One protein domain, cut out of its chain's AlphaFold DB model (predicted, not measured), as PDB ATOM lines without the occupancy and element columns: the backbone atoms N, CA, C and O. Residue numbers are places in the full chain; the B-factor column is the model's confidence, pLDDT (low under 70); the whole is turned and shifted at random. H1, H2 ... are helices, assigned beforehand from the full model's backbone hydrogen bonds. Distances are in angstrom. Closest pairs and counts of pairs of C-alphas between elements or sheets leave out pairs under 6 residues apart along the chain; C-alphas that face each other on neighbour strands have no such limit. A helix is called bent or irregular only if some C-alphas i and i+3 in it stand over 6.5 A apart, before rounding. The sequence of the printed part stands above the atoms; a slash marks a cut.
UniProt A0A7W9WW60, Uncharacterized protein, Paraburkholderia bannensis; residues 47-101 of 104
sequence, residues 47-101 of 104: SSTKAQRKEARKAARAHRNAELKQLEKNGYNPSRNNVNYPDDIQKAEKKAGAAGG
ATOM      1  N   SER A  47      80.552 158.119  -7.747       52.81
ATOM      2  CA  SER A  47      81.810 158.869  -7.599       52.81
ATOM      3  C   SER A  47      81.851 159.721  -6.323       52.81
ATOM      4  O   SER A  47      82.812 159.594  -5.557       52.81
ATOM      5  N   SER A  48      80.791 160.481  -6.020       55.28
ATOM      6  CA  SER A  48      80.625 161.211  -4.746       55.28
ATOM      7  C   SER A  48      80.596 160.254  -3.547       55.28
ATOM      8  O   SER A  48      81.189 160.517  -2.500       55.28
ATOM      9  N   THR A  49      80.039 159.058  -3.745       71.31
ATOM     10  CA  THR A  49      79.961 158.032  -2.703       71.31
ATOM     11  C   THR A  49      81.312 157.350  -2.429       71.31
ATOM     12  O   THR A  49      81.564 156.903  -1.310       71.31
ATOM     13  N   LYS A  50      82.240 157.245  -3.397       81.88
ATOM     14  CA  LYS A  50      83.528 156.546  -3.168       81.88
ATOM     15  C   LYS A  50      84.421 157.293  -2.172       81.88
ATOM     16  O   LYS A  50      85.007 156.638  -1.305       81.88
ATOM     17  N   ALA A  51      84.503 158.620  -2.284       83.12
ATOM     18  CA  ALA A  51      85.257 159.458  -1.352       83.12
ATOM     19  C   ALA A  51      84.635 159.413   0.054       83.12
ATOM     20  O   ALA A  51      85.320 159.062   1.015       83.12
ATOM     21  N   GLN A  52      83.319 159.610   0.160       84.44
ATOM     22  CA  GLN A  52      82.591 159.527   1.429       84.44
ATOM     23  C   GLN A  52      82.732 158.150   2.103       84.44
ATOM     24  O   GLN A  52      83.038 158.062   3.291       84.44
ATOM     25  N   ARG A  53      82.611 157.046   1.348       89.12
ATOM     26  CA  ARG A  53      82.837 155.686   1.875       89.12
ATOM     27  C   ARG A  53      84.270 155.470   2.351       89.12
ATOM     28  O   ARG A  53      84.486 154.649   3.242       89.12
ATOM     29  N   LYS A  54      85.261 156.130   1.741       93.56
ATOM     30  CA  LYS A  54      86.664 156.035   2.171       93.56
ATOM     31  C   LYS A  54      86.846 156.706   3.529       93.56
ATOM     32  O   LYS A  54      87.463 156.096   4.400       93.56
ATOM     33  N   GLU A  55      86.269 157.888   3.721       90.62
ATOM     34  CA  GLU A  55      86.316 158.596   5.004       90.62
ATOM     35  C   GLU A  55      85.530 157.853   6.094       90.62
ATOM     36  O   GLU A  55      86.080 157.594   7.163       90.62
ATOM     37  N   ALA A  56      84.327 157.352   5.797       91.00
ATOM     38  CA  ALA A  56      83.569 156.518   6.735       91.00
ATOM     39  C   ALA A  56      84.344 155.251   7.153       91.00
ATOM     40  O   ALA A  56      84.398 154.899   8.331       91.00
ATOM     41  N   ARG A  57      85.025 154.585   6.206       96.19
ATOM     42  CA  ARG A  57      85.883 153.428   6.513       96.19
ATOM     43  C   ARG A  57      87.088 153.794   7.372       96.19
ATOM     44  O   ARG A  57      87.479 152.995   8.219       96.19
ATOM     45  N   LYS A  58      87.709 154.956   7.151       96.81
ATOM     46  CA  LYS A  58      88.813 155.432   7.999       96.81
ATOM     47  C   LYS A  58      88.327 155.700   9.420       96.81
ATOM     48  O   LYS A  58      88.958 155.206  10.347       96.81
ATOM     49  N   ALA A  59      87.199 156.392   9.578       94.19
ATOM     50  CA  ALA A  59      86.600 156.661  10.884       94.19
ATOM     51  C   ALA A  59      86.251 155.359  11.625       94.19
ATOM     52  O   ALA A  59      86.658 155.172  12.770       94.19
ATOM     53  N   ALA A  60      85.609 154.405  10.945       95.12
ATOM     54  CA  ALA A  60      85.286 153.103  11.526       95.12
ATOM     55  C   ALA A  60      86.541 152.325  11.958       95.12
ATOM     56  O   ALA A  60      86.574 151.744  13.039       95.12
ATOM     57  N   ARG A  61      87.608 152.335  11.147       97.00
ATOM     58  CA  ARG A  61      88.886 151.711  11.531       97.00
ATOM     59  C   ARG A  61      89.531 152.414  12.714       97.00
ATOM     60  O   ARG A  61      90.048 151.731  13.586       97.00
ATOM     61  N   ALA A  62      89.507 153.743  12.750       96.69
ATOM     62  CA  ALA A  62      90.047 154.500  13.870       96.69
ATOM     63  C   ALA A  62      89.327 154.135  15.176       96.69
ATOM     64  O   ALA A  62      90.000 153.838  16.159       96.69
ATOM     65  N   HIS A  63      87.993 154.048  15.151       93.50
ATOM     66  CA  HIS A  63      87.197 153.604  16.297       93.50
ATOM     67  C   HIS A  63      87.565 152.179  16.732       93.50
ATOM     68  O   HIS A  63      87.961 151.966  17.875       93.50
ATOM     69  N   ARG A  64      87.526 151.209  15.806       94.38
ATOM     70  CA  ARG A  64      87.850 149.804  16.119       94.38
ATOM     71  C   ARG A  64      89.284 149.631  16.617       94.38
ATOM     72  O   ARG A  64      89.525 148.839  17.516       94.38
ATOM     73  N   ASN A  65      90.234 150.385  16.068       95.25
ATOM     74  CA  ASN A  65      91.625 150.333  16.507       95.25
ATOM     75  C   ASN A  65      91.824 150.995  17.876       95.25
ATOM     76  O   ASN A  65      92.706 150.577  18.619       95.25
ATOM     77  N   ALA A  66      91.054 152.034  18.210       94.00
ATOM     78  CA  ALA A  66      91.107 152.659  19.529       94.00
ATOM     79  C   ALA A  66      90.593 151.700  20.610       94.00
ATOM     80  O   ALA A  66      91.261 151.503  21.623       94.00
ATOM     81  N   GLU A  67      89.459 151.053  20.348       92.06
ATOM     82  CA  GLU A  67      88.890 150.024  21.217       92.06
ATOM     83  C   GLU A  67      89.844 148.834  21.372       92.06
ATOM     84  O   GLU A  67      90.197 148.465  22.490       92.06
ATOM     85  N   LEU A  68      90.364 148.307  20.261       94.12
ATOM     86  CA  LEU A  68      91.315 147.198  20.277       94.12
ATOM     87  C   LEU A  68      92.573 147.536  21.089       94.12
ATOM     88  O   LEU A  68      92.990 146.731  21.914       94.12
ATOM     89  N   LYS A  69      93.118 148.754  20.963       94.31
ATOM     90  CA  LYS A  69      94.246 149.208  21.794       94.31
ATOM     91  C   LYS A  69      93.902 149.275  23.280       94.31
ATOM     92  O   LYS A  69      94.768 149.019  24.114       94.31
ATOM     93  N   GLN A  70      92.678 149.659  23.635       93.44
ATOM     94  CA  GLN A  70      92.245 149.681  25.030       93.44
ATOM     95  C   GLN A  70      92.148 148.258  25.594       93.44
ATOM     96  O   GLN A  70      92.606 148.008  26.708       93.44
ATOM     97  N   LEU A  71      91.622 147.320  24.806       92.81
ATOM     98  CA  LEU A  71      91.569 145.906  25.174       92.81
ATOM     99  C   LEU A  71      92.979 145.302  25.296       92.81
ATOM    100  O   LEU A  71      93.259 144.607  26.272       92.81
ATOM    101  N   GLU A  72      93.897 145.644  24.389       92.50
ATOM    102  CA  GLU A  72      95.308 145.228  24.437       92.50
ATOM    103  C   GLU A  72      96.035 145.730  25.683       92.50
ATOM    104  O   GLU A  72      96.709 144.950  26.360       92.50
ATOM    105  N   LYS A  73      95.836 146.999  26.061       92.06
ATOM    106  CA  LYS A  73      96.346 147.543  27.335       92.06
ATOM    107  C   LYS A  73      95.801 146.794  28.551       92.06
ATOM    108  O   LYS A  73      96.457 146.733  29.590       92.06
ATOM    109  N   ASN A  74      94.605 146.231  28.422       91.44
ATOM    110  CA  ASN A  74      93.956 145.464  29.472       91.44
ATOM    111  C   ASN A  74      94.261 143.959  29.413       91.44
ATOM    112  O   ASN A  74      93.739 143.225  30.250       91.44
ATOM    113  N   GLY A  75      95.141 143.520  28.505       89.12
ATOM    114  CA  GLY A  75      95.662 142.153  28.442       89.12
ATOM    115  C   GLY A  75      95.082 141.281  27.327       89.12
ATOM    116  O   GLY A  75      95.520 140.143  27.180       89.12
ATOM    117  N   TYR A  76      94.149 141.784  26.514       93.12
ATOM    118  CA  TYR A  76      93.605 141.026  25.386       93.12
ATOM    119  C   TYR A  76      94.518 141.110  24.160       93.12
ATOM    120  O   TYR A  76      94.765 142.191  23.643       93.12
ATOM    121  N   ASN A  77      94.992 139.977  23.643       91.25
ATOM    122  CA  ASN A  77      95.778 139.948  22.411       91.25
ATOM    123  C   ASN A  77      95.179 138.948  21.406       91.25
ATOM    124  O   ASN A  77      95.285 137.742  21.638       91.25
ATOM    125  N   PRO A  78      94.592 139.417  20.287       87.50
ATOM    126  CA  PRO A  78      93.974 138.543  19.289       87.50
ATOM    127  C   PRO A  78      94.985 137.816  18.388       87.50
ATOM    128  O   PRO A  78      94.631 136.835  17.743       87.50
ATOM    129  N   SER A  79      96.233 138.289  18.303       88.06
ATOM    130  CA  SER A  79      97.277 137.684  17.459       88.06
ATOM    131  C   SER A  79      98.050 136.568  18.161       88.06
ATOM    132  O   SER A  79      98.802 135.837  17.518       88.06
ATOM    133  N   ARG A  80      97.911 136.441  19.483       86.69
ATOM    134  CA  ARG A  80      98.549 135.380  20.265       86.69
ATOM    135  C   ARG A  80      97.648 134.150  20.260       86.69
ATOM    136  O   ARG A  80      96.435 134.273  20.394       86.69
ATOM    137  N   ASN A  81      98.248 132.962  20.176       84.62
ATOM    138  CA  ASN A  81      97.532 131.723  20.463       84.62
ATOM    139  C   ASN A  81      97.190 131.702  21.960       84.62
ATOM    140  O   ASN A  81      98.040 131.378  22.790       84.62
ATOM    141  N   ASN A  82      95.992 132.173  22.299       82.06
ATOM    142  CA  ASN A  82      95.593 132.422  23.674       82.06
ATOM    143  C   ASN A  82      94.901 131.192  24.272       82.06
ATOM    144  O   ASN A  82      93.813 130.816  23.845       82.06
ATOM    145  N   VAL A  83      95.535 130.599  25.284       87.31
ATOM    146  CA  VAL A  83      95.017 129.439  26.030       87.31
ATOM    147  C   VAL A  83      93.806 129.813  26.895       87.31
ATOM    148  O   VAL A  83      92.942 128.977  27.129       87.31
ATOM    149  N   ASN A  84      93.722 131.072  27.329       88.25
ATOM    150  CA  ASN A  84      92.683 131.596  28.215       88.25
ATOM    151  C   ASN A  84      91.562 132.316  27.450       88.25
ATOM    152  O   ASN A  84      90.780 133.057  28.045       88.25
ATOM    153  N   TYR A  85      91.474 132.162  26.127       84.75
ATOM    154  CA  TYR A  85      90.309 132.648  25.395       84.75
ATOM    155  C   TYR A  85      89.085 131.780  25.749       84.75
ATOM    156  O   TYR A  85      89.198 130.555  25.683       84.75
ATOM    157  N   PRO A  86      87.912 132.359  26.079       91.38
ATOM    158  CA  PRO A  86      87.517 133.769  25.941       91.38
ATOM    159  C   PRO A  86      87.623 134.634  27.218       91.38
ATOM    160  O   PRO A  86      87.203 135.789  27.200       91.38
ATOM    161  N   ASP A  87      88.163 134.143  28.328       93.19
ATOM    162  CA  ASP A  87      88.169 134.884  29.602       93.19
ATOM    163  C   ASP A  87      88.916 136.224  29.520       93.19
ATOM    164  O   ASP A  87      88.507 137.224  30.118       93.19
ATOM    165  N   ASP A  88      90.002 136.269  28.750       92.25
ATOM    166  CA  ASP A  88      90.834 137.467  28.634       92.25
ATOM    167  C   ASP A  88      90.107 138.639  27.960       92.25
ATOM    168  O   ASP A  88      90.332 139.789  28.344       92.25
ATOM    169  N   ILE A  89      89.201 138.378  27.004       92.00
ATOM    170  CA  ILE A  89      88.425 139.456  26.369       92.00
ATOM    171  C   ILE A  89      87.405 140.044  27.351       92.00
ATOM    172  O   ILE A  89      87.330 141.263  27.491       92.00
ATOM    173  N   GLN A  90      86.722 139.206  28.136       93.62
ATOM    174  CA  GLN A  90      85.744 139.662  29.132       93.62
ATOM    175  C   GLN A  90      86.405 140.492  30.240       93.62
ATOM    176  O   GLN A  90      85.889 141.532  30.664       93.62
ATOM    177  N   LYS A  91      87.583 140.058  30.709       93.62
ATOM    178  CA  LYS A  91      88.374 140.814  31.691       93.62
ATOM    179  C   LYS A  91      88.845 142.147  31.112       93.62
ATOM    180  O   LYS A  91      88.778 143.164  31.810       93.62
ATOM    181  N   ALA A  92      89.289 142.154  29.856       93.00
ATOM    182  CA  ALA A  92      89.746 143.364  29.188       93.00
ATOM    183  C   ALA A  92      88.620 144.389  28.991       93.00
ATOM    184  O   ALA A  92      88.839 145.577  29.249       93.00
ATOM    185  N   GLU A  93      87.419 143.939  28.622       92.19
ATOM    186  CA  GLU A  93      86.216 144.770  28.494       92.19
ATOM    187  C   GLU A  93      85.773 145.341  29.845       92.19
ATOM    188  O   GLU A  93      85.592 146.554  29.977       92.19
ATOM    189  N   LYS A  94      85.692 144.505  30.891       92.62
ATOM    190  CA  LYS A  94      85.344 144.958  32.249       92.62
ATOM    191  C   LYS A  94      86.318 146.025  32.753       92.62
ATOM    192  O   LYS A  94      85.901 147.031  33.328       92.62
ATOM    193  N   LYS A  95      87.620 145.828  32.519       90.31
ATOM    194  CA  LYS A  95      88.660 146.793  32.895       90.31
ATOM    195  C   LYS A  95      88.606 148.059  32.035       90.31
ATOM    196  O   LYS A  95      88.852 149.143  32.557       90.31
ATOM    197  N   ALA A  96      88.249 147.950  30.754       88.56
ATOM    198  CA  ALA A  96      88.083 149.099  29.865       88.56
ATOM    199  C   ALA A  96      86.911 149.984  30.308       88.56
ATOM    200  O   ALA A  96      87.082 151.198  30.395       88.56
ATOM    201  N   GLY A  97      85.770 149.380  30.659       82.88
ATOM    202  CA  GLY A  97      84.604 150.089  31.189       82.88
ATOM    203  C   GLY A  97      84.873 150.747  32.545       82.88
ATOM    204  O   GLY A  97      84.514 151.903  32.749       82.88
ATOM    205  N   ALA A  98      85.583 150.058  33.445       78.56
ATOM    206  CA  ALA A  98      85.982 150.629  34.733       78.56
ATOM    207  C   ALA A  98      86.979 151.796  34.583       78.56
ATOM    208  O   ALA A  98      86.860 152.802  35.278       78.56
ATOM    209  N   ALA A  99      87.939 151.693  33.658       67.56
ATOM    210  CA  ALA A  99      88.906 152.757  33.392       67.56
ATOM    211  C   ALA A  99      88.278 153.974  32.688       67.56
ATOM    212  O   ALA A  99      88.697 155.096  32.952       67.56
ATOM    213  N   GLY A 100      87.277 153.769  31.824       60.59
ATOM    214  CA  GLY A 100      86.532 154.857  31.174       60.59
ATOM    215  C   GLY A 100      85.537 155.565  32.100       60.59
ATOM    216  O   GLY A 100      85.268 156.749  31.913       60.59
ATOM    217  N   GLY A 101      85.025 154.870  33.121       54.88
ATOM    218  CA  GLY A 101      84.144 155.448  34.143       54.88
ATOM    219  C   GLY A 101      84.864 156.293  35.199       54.88
ATOM    220  O   GLY A 101      84.231 157.124  35.835       54.88
TER     221      GLY A 101
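AT A GLANCE: This is residues 47 to 101 of the 104 residues of an uncharacterized protein of Paraburkholderia bannensis (UniProt A0A7W9WW60). One long helix, H1, sticks out as an arm with residues 47 to 66 and ends at a small head, where residues 70 to 72 of H1 pack on the shorter helix H2, which stands nearly square to it. The link, residues 74 to 86, swings out in a wide loop from the end of H1 and comes back to the start of H2. The printed part has 55 residues with two named helices, H1 then H2, and no named strand; its class is all helix. It is only just loose, close to extended, with a radius of gyration of the C-alphas of 15.0 A, and flat, with spans of 46 by 30 by 14 A, the arm making the length.

IN THESE COORDINATES: H1 is residues 47 to 73, 39.5 A from first to last C-alpha, from C-alpha 47 at (81.810, 158.869, -7.599) to C-alpha 73 at (96.346, 147.543, 27.335). It is neither bent nor irregular, but only just: C-alphas 48 and 51 are 6.0 A apart. H2 is residues 87 to 101, 21.4 A long, and ends with C-alpha 101 at (84.144, 155.448, 34.143).

HOW THE PARTS SIT: H1 touches H2 with residues 70 to 72 alone; the closest C-alphas are those of Leu 71 and Ala 92, 5.1 A apart. Their lines are about perpendicular, at 80 degrees. In H2 every O i to N i+4 pair is within hydrogen-bond range; in H1 21 of 23 are.

THE WHOLE: The two C-alphas farthest apart are those of Ser 47 and Val 83, 46.6 A. Without the free stretch, the body of 35 residues spans 30 by 16 by 10 A. The link from H1 to H2, 13 residues, is long. The printed part has no cut. Its mean pLDDT is 87.4, and residues 47 to 48 and 99 to 101 are under 70.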